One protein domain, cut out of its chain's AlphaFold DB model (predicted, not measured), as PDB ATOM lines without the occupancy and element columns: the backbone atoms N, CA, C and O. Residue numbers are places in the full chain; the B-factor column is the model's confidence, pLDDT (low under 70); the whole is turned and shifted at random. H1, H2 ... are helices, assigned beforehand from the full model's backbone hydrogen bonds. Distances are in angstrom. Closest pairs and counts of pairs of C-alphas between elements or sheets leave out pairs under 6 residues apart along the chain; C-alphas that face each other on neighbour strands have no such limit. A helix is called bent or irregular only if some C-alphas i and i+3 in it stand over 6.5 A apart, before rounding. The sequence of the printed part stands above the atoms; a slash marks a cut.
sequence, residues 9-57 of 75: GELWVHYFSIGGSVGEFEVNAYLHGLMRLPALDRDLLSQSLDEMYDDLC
ATOM      1  N   GLY A   9      35.590  40.782  44.784       90.38
ATOM      2  CA  GLY A   9      36.460  39.876  44.036       90.38
ATOM      3  C   GLY A   9      35.707  39.097  42.956       90.38
ATOM      4  O   GLY A   9      36.161  39.045  41.819       90.38
ATOM      5  N   GLU A  10      34.526  38.552  43.265       91.19
ATOM      6  CA  GLU A  10      33.695  37.863  42.263       91.19
ATOM      7  C   GLU A  10      33.235  38.822  41.162       91.19
ATOM      8  O   GLU A  10      33.313  38.482  39.981       91.19
ATOM      9  N   LEU A  11      32.837  40.043  41.536       91.44
ATOM     10  CA  LEU A  11      32.504  41.080  40.564       91.44
ATOM     11  C   LEU A  11      33.693  41.399  39.650       91.44
ATOM     12  O   LEU A  11      33.522  41.504  38.437       91.44
ATOM     13  N   TRP A  12      34.894  41.543  40.217       94.81
ATOM     14  CA  TRP A  12      36.101  41.815  39.438       94.81
ATOM     15  C   TRP A  12      36.424  40.682  38.457       94.81
ATOM     16  O   TRP A  12      36.733  40.965  37.302       94.81
ATOM     17  N   VAL A  13      36.309  39.417  38.873       94.31
ATOM     18  CA  VAL A  13      36.555  38.259  37.995       94.31
ATOM     19  C   VAL A  13      35.605  38.255  36.797       94.31
ATOM     20  O   VAL A  13      36.042  38.025  35.665       94.31
ATOM     21  N   HIS A  14      34.318  38.533  37.022       93.56
ATOM     22  CA  HIS A  14      33.326  38.563  35.944       93.56
ATOM     23  C   HIS A  14      33.564  39.743  34.996       93.56
ATOM     24  O   HIS A  14      33.679  39.554  33.786       93.56
ATOM     25  N   TYR A  15      33.789  40.935  35.557       94.56
ATOM     26  CA  TYR A  15      34.173  42.139  34.815       94.56
ATOM     27  C   TYR A  15      35.418  41.923  33.943       94.56
ATOM     28  O   TYR A  15      35.431  42.279  32.764       94.56
ATOM     29  N   PHE A  16      36.462  41.305  34.496       93.69
ATOM     30  CA  PHE A  16      37.692  41.013  33.764       93.69
ATOM     31  C   PHE A  16      37.437  40.036  32.608       93.69
ATOM     32  O   PHE A  16      37.966  40.208  31.510       93.69
ATOM     33  N   SER A  17      36.560  39.053  32.824       93.00
ATOM     34  CA  SER A  17      36.202  38.047  31.817       93.00
ATOM     35  C   SER A  17      35.454  38.632  30.611       93.00
ATOM     36  O   SER A  17      35.592  38.106  29.507       93.00
ATOM     37  N   ILE A  18      34.710  39.730  30.788       92.25
ATOM     38  CA  ILE A  18      33.961  40.402  29.707       92.25
ATOM     39  C   ILE A  18      34.734  41.550  29.028       92.25
ATOM     40  O   ILE A  18      34.166  42.286  28.223       92.25
ATOM     41  N   GLY A  19      36.035  41.696  29.313       91.44
ATOM     42  CA  GLY A  19      36.902  42.696  28.674       91.44
ATOM     43  C   GLY A  19      37.285  43.880  29.563       91.44
ATOM     44  O   GLY A  19      37.742  44.904  29.053       91.44
ATOM     45  N   GLY A  20      37.113  43.750  30.878       92.19
ATOM     46  CA  GLY A  20      37.603  44.710  31.850       92.19
ATOM     47  C   GLY A  20      39.123  44.891  31.809       92.19
ATOM     48  O   GLY A  20      39.878  43.927  31.712       92.19
ATOM     49  N   SER A  21      39.577  46.141  31.893       91.88
ATOM     50  CA  SER A  21      40.997  46.519  31.818       91.88
ATOM     51  C   SER A  21      41.615  46.924  33.162       91.88
ATOM     52  O   SER A  21      42.834  47.043  33.277       91.88
ATOM     53  N   VAL A  22      40.773  47.123  34.175       92.50
ATOM     54  CA  VAL A  22      41.114  47.689  35.482       92.50
ATOM     55  C   VAL A  22      41.419  46.579  36.498       92.50
ATOM     56  O   VAL A  22      40.817  45.500  36.483       92.50
ATOM     57  N   GLY A  23      42.364  46.832  37.405       92.56
ATOM     58  CA  GLY A  23      42.750  45.870  38.439       92.56
ATOM     59  C   GLY A  23      41.730  45.740  39.578       92.56
ATOM     60  O   GLY A  23      40.952  46.651  39.856       92.56
ATOM     61  N   GLU A  24      41.790  44.630  40.320       93.44
ATOM     62  CA  GLU A  24      40.908  44.367  41.473       93.44
ATOM     63  C   GLU A  24      40.973  45.482  42.533       93.44
ATOM     64  O   GLU A  24      39.959  45.876  43.115       93.44
ATOM     65  N   PHE A  25      42.165  46.034  42.773       93.50
ATOM     66  CA  PHE A  25      42.363  47.135  43.720       93.50
ATOM     67  C   PHE A  25      41.667  48.425  43.283       93.50
ATOM     68  O   PHE A  25      41.107  49.132  44.119       93.50
ATOM     69  N   GLU A  26      41.686  48.737  41.991       93.19
ATOM     70  CA  GLU A  26      41.043  49.926  41.432       93.19
ATOM     71  C   GLU A  26      39.517  49.774  41.424       93.19
ATOM     72  O   GLU A  26      38.806  50.715  41.779       93.19
ATOM     73  N   VAL A  27      39.010  48.570  41.124       91.62
ATOM     74  CA  VAL A  27      37.586  48.233  41.283       91.62
ATOM     75  C   VAL A  27      37.158  48.401  42.742       91.62
ATOM     76  O   VAL A  27      36.165  49.073  43.015       91.62
ATOM     77  N   ASN A  28      37.933  47.883  43.700       92.44
ATOM     78  CA  ASN A  28      37.664  48.102  45.123       92.44
ATOM     79  C   ASN A  28      37.686  49.593  45.488       92.44
ATOM     80  O   ASN A  28      36.756  50.087  46.125       92.44
ATOM     81  N   ALA A  29      38.701  50.344  45.057       92.75
ATOM     82  CA  ALA A  29      38.782  51.780  45.309       92.75
ATOM     83  C   ALA A  29      37.559  52.526  44.750       92.75
ATOM     84  O   ALA A  29      37.003  53.388  45.430       92.75
ATOM     85  N   TYR A  30      37.097  52.162  43.551       91.69
ATOM     86  CA  TYR A  30      35.881  52.700  42.947       91.69
ATOM     87  C   TYR A  30      34.622  52.379  43.758       91.69
ATOM     88  O   TYR A  30      33.857  53.289  44.078       91.69
ATOM     89  N   LEU A  31      34.435  51.119  44.163       89.19
ATOM     90  CA  LEU A  31      33.296  50.691  44.987       89.19
ATOM     91  C   LEU A  31      33.269  51.378  46.360       89.19
ATOM     92  O   LEU A  31      32.200  51.617  46.921       89.19
ATOM     93  N   HIS A  32      34.441  51.724  46.893       90.75
ATOM     94  CA  HIS A  32      34.591  52.492  48.128       90.75
ATOM     95  C   HIS A  32      34.525  54.017  47.925       90.75
ATOM     96  O   HIS A  32      34.641  54.765  48.896       90.75
ATOM     97  N   GLY A  33      34.328  54.496  46.693       91.19
ATOM     98  CA  GLY A  33      34.258  55.925  46.371       91.19
ATOM     99  C   GLY A  33      35.598  56.664  46.468       91.19
ATOM    100  O   GLY A  33      35.618  57.892  46.482       91.19
ATOM    101  N   LEU A  34      36.713  55.933  46.531       93.81
ATOM    102  CA  LEU A  34      38.075  56.465  46.633       93.81
ATOM    103  C   LEU A  34      38.660  56.863  45.267       93.81
ATOM    104  O   LEU A  34      39.647  57.592  45.208       93.81
ATOM    105  N   MET A  35      38.062  56.390  44.170       92.25
ATOM    106  CA  MET A  35      38.503  56.640  42.794       92.25
ATOM    107  C   MET A  35      37.301  56.725  41.841       92.25
ATOM    108  O   MET A  35      36.235  56.180  42.117       92.25
ATOM    109  N   ARG A  36      37.473  57.397  40.696       92.19
ATOM    110  CA  ARG A  36      36.539  57.327  39.563       92.19
ATOM    111  C   ARG A  36      37.151  56.514  38.429       92.19
ATOM    112  O   ARG A  36      38.263  56.816  38.012       92.19
ATOM    113  N   LEU A  37      36.393  55.550  37.918       91.81
ATOM    114  CA  LEU A  37      36.769  54.774  36.738       91.81
ATOM    115  C   LEU A  37      36.300  55.443  35.438       91.81
ATOM    116  O   LEU A  37      35.367  56.263  35.473       91.81
ATOM    117  N   PRO A  38      36.916  55.094  34.292       92.94
ATOM    118  CA  PRO A  38      36.418  55.465  32.974       92.94
ATOM    119  C   PRO A  38      34.957  55.049  32.778       92.94
ATOM    120  O   PRO A  38      34.479  54.092  33.381       92.94
ATOM    121  N   ALA A  39      34.227  55.772  31.923       92.75
ATOM    122  CA  ALA A  39      32.806  55.503  31.695       92.75
ATOM    123  C   ALA A  39      32.547  54.051  31.260       92.75
ATOM    124  O   ALA A  39      31.698  53.399  31.854       92.75
ATOM    125  N   LEU A  40      33.357  53.544  30.327       93.06
ATOM    126  CA  LEU A  40      33.262  52.176  29.826       93.06
ATOM    127  C   LEU A  40      33.392  51.129  30.942       93.06
ATOM    128  O   LEU A  40      32.569  50.226  31.029       93.06
ATOM    129  N   ASP A  41      34.382  51.266  31.826       93.81
ATOM    130  CA  ASP A  41      34.594  50.299  32.907       93.81
ATOM    131  C   ASP A  41      33.462  50.324  33.939       93.81
ATOM    132  O   ASP A  41      33.107  49.288  34.495       93.81
ATOM    133  N   ARG A  42      32.844  51.489  34.173       93.12
ATOM    134  CA  ARG A  42      31.661  51.588  35.046       93.12
ATOM    135  C   ARG A  42      30.449  50.882  34.446       93.12
ATOM    136  O   ARG A  42      29.706  50.242  35.190       93.12
ATOM    137  N   ASP A  43      30.269  50.988  33.134       94.38
ATOM    138  CA  ASP A  43      29.179  50.317  32.427       94.38
ATOM    139  C   ASP A  43      29.395  48.795  32.437       94.38
ATOM    140  O   ASP A  43      28.476  48.053  32.769       94.38
ATOM    141  N   LEU A  44      30.630  48.330  32.209       94.88
ATOM    142  CA  LEU A  44      30.990  46.907  32.298       94.88
ATOM    143  C   LEU A  44      30.825  46.336  33.714       94.88
ATOM    144  O   LEU A  44      30.333  45.219  33.875       94.88
ATOM    145  N   LEU A  45      31.202  47.091  34.751       92.94
ATOM    146  CA  LEU A  45      30.961  46.695  36.143       92.94
ATOM    147  C   LEU A  45      29.464  46.611  36.456       92.94
ATOM    148  O   LEU A  45      29.043  45.695  37.157       92.94
ATOM    149  N   SER A  46      28.666  47.543  35.930       92.25
ATOM    150  CA  SER A  46      27.208  47.528  36.105       92.25
ATOM    151  C   SER A  46      26.585  46.325  35.398       92.25
ATOM    152  O   SER A  46      25.815  45.598  36.012       92.25
ATOM    153  N   GLN A  47      27.007  46.040  34.163       93.88
ATOM    154  CA  GLN A  47      26.577  44.849  33.433       93.88
ATOM    155  C   GLN A  47      26.954  43.559  34.173       93.88
ATOM    156  O   GLN A  47      26.131  42.660  34.302       93.88
ATOM    157  N   SER A  48      28.178  43.479  34.699       93.69
ATOM    158  CA  SER A  48      28.632  42.306  35.453       93.69
ATOM    159  C   SER A  48      27.804  42.090  36.719       93.69
ATOM    160  O   SER A  48      27.413  40.967  37.017       93.69
ATOM    161  N   LEU A  49      27.494  43.170  37.446       91.56
ATOM    162  CA  LEU A  49      26.599  43.122  38.602       91.56
ATOM    163  C   LEU A  49      25.199  42.632  38.223       91.56
ATOM    164  O   LEU A  49      24.647  41.787  38.928       91.56
ATOM    165  N   ASP A  50      24.637  43.155  37.134       90.88
ATOM    166  CA  ASP A  50      23.298  42.794  36.670       90.88
ATOM    167  C   ASP A  50      23.220  41.314  36.268       90.88
ATOM    168  O   ASP A  50      22.279  40.624  36.661       90.88
ATOM    169  N   GLU A  51      24.224  40.796  35.554       91.12
ATOM    170  CA  GLU A  51      24.308  39.378  35.175       91.12
ATOM    171  C   GLU A  51      24.404  38.463  36.404       91.12
ATOM    172  O   GLU A  51      23.644  37.503  36.533       91.12
ATOM    173  N   MET A  52      25.274  38.796  37.361       89.31
ATOM    174  CA  MET A  52      25.409  38.030  38.606       89.31
ATOM    175  C   MET A  52      24.120  38.054  39.438       89.31
ATOM    176  O   MET A  52      23.760  37.066  40.083       89.31
ATOM    177  N   TYR A  53      23.403  39.180  39.433       87.56
ATOM    178  CA  TYR A  53      22.124  39.307  40.121       87.56
ATOM    179  C   TYR A  53      21.012  38.497  39.437       87.56
ATOM    180  O   TYR A  53      20.209  37.858  40.125       87.56
ATOM    181  N   ASP A  54      20.967  38.490  38.104       88.06
ATOM    182  CA  ASP A  54      20.036  37.664  37.326       88.06
ATOM    183  C   ASP A  54      20.271  36.170  37.602       88.06
ATOM    184  O   ASP A  54      19.313  35.442  37.878       88.06
ATOM    185  N   ASP A  55      21.529  35.727  37.664       86.31
ATOM    186  CA  ASP A  55      21.891  34.348  38.019       86.31
ATOM    187  C   ASP A  55      21.452  33.967  39.442       86.31
ATOM    188  O   ASP A  55      20.861  32.902  39.658       86.31
ATOM    189  N   LEU A  56      21.654  34.858  40.421       83.56
ATOM    190  CA  LEU A  56      21.162  34.662  41.790       83.56
ATOM    191  C   LEU A  56      19.633  34.553  41.846       83.56
ATOM    192  O   LEU A  56      19.100  33.761  42.625       83.56
ATOM    193  N   CYS A  57      18.923  35.328  41.024       81.50
ATOM    194  CA  CYS A  57      17.463  35.291  40.949       81.50
ATOM    195  C   CYS A  57      16.936  34.043  40.226       81.50
ATOM    196  O   CYS A  57      15.876  33.531  40.597       81.50
TER     197      CYS A  57
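AT A GLANCE: This is residues 9 to 57 of the 75 residues of an uncharacterized protein of Arthrobacter bussei (UniProt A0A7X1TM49). One long helix, H3, crosses a short helix, H1, steeply, and a second short helix, H2, lies on the same side of H3 as H1, nearer to where H3 begins. The three make a small, compact group rather than a bundle of side-by-side helices; two short links, residues 18 to 23 and residues 32 to 38, join them, and H3 makes most of the longest axis, its residues 53 to 57 running on beyond its contact with H1. The printed part has 49 residues with three named helices, in the order H1, H2, H3, and no named strand; its class is all helix, and 36 of the 49 residues are in the helices. The whole is compact, with a radius of gyration of the C-alphas of 10.2 A, and its outline is only just elongated, with spans of 30 by 20 by 17 A.

IN THESE COORDINATES: The printed part begins with H1, residues 9 to 17, which runs from the C-alpha of Gly 9 at (36.460, 39.876, 44.036) to the C-alpha of Ser 17 at (36.202, 38.047, 31.817). Between these two C-alphas z falls while x and y change little, and they are 12.4 A apart. Residues 18 to 23 follow as a short link. H2, residues 24 to 31, begins with the C-alpha of Glu 24 at (40.908, 44.367, 41.473) and ends at Leu 31, 10.5 A from first to last C-alpha. A second short link, residues 32 to 38, leads to H3, residues 39 to 57, the longest helix with 19 residues. H3 runs 27.0 A from the C-alpha of Ala 39 to that of Cys 57 at (17.463, 35.291, 40.949), and from its first C-alpha to its last x and y fall while z rises. None of the three helices is bent or irregular.

HOW THE PARTS SIT: H1 touches both other helices. H1 and H2 only just touch, with 3 pairs of C-alphas within 8 A. Their closest C-alphas, those of Trp 12 and Glu 24, are 5.8 A apart. The lines of H1 and H2 stand at a steep tilt of 69.9 degrees, only just short of about perpendicular, and the two run opposite ways. Their centres are 11.2 A apart. H1 and H3 touch with 9 pairs of C-alphas within 8 A. The closest C-alphas of these two helices, those of Tyr 15 and Ser 48, are 5.6 A apart. H3 touches H1 with residues 44 to 52 alone. H1 and H3 stand at a steep tilt of 65 degrees and run opposite ways, with their centres 9.5 A apart. H2 and H3 follow each other in the chain and are near each other: no pair of their C-alphas is within 8 A, but 5 pairs are within 10 A. No two of the helices form a hairpin. In the backbones of H1, H2 and H3, every O i to N i+4 pair is within hydrogen-bond range.

THE WHOLE: The two C-alphas farthest apart are those of Leu 34, in the link between H2 and H3, and Cys 57, the last residue of H3, at 30.1 A. From the first to the last printed C-alpha, Gly 9 to Cys 57, the distance is 19.8 A. The printed part is one domain, residues 9 to 57 of a full chain of 75 residues, and it has no cut. The link from H1 to H2 has 6 residues and the link from H2 to H3 has 7; both are short, and neither is tight. The mean pLDDT of the printed part is 91.8, and no printed residue is under 70.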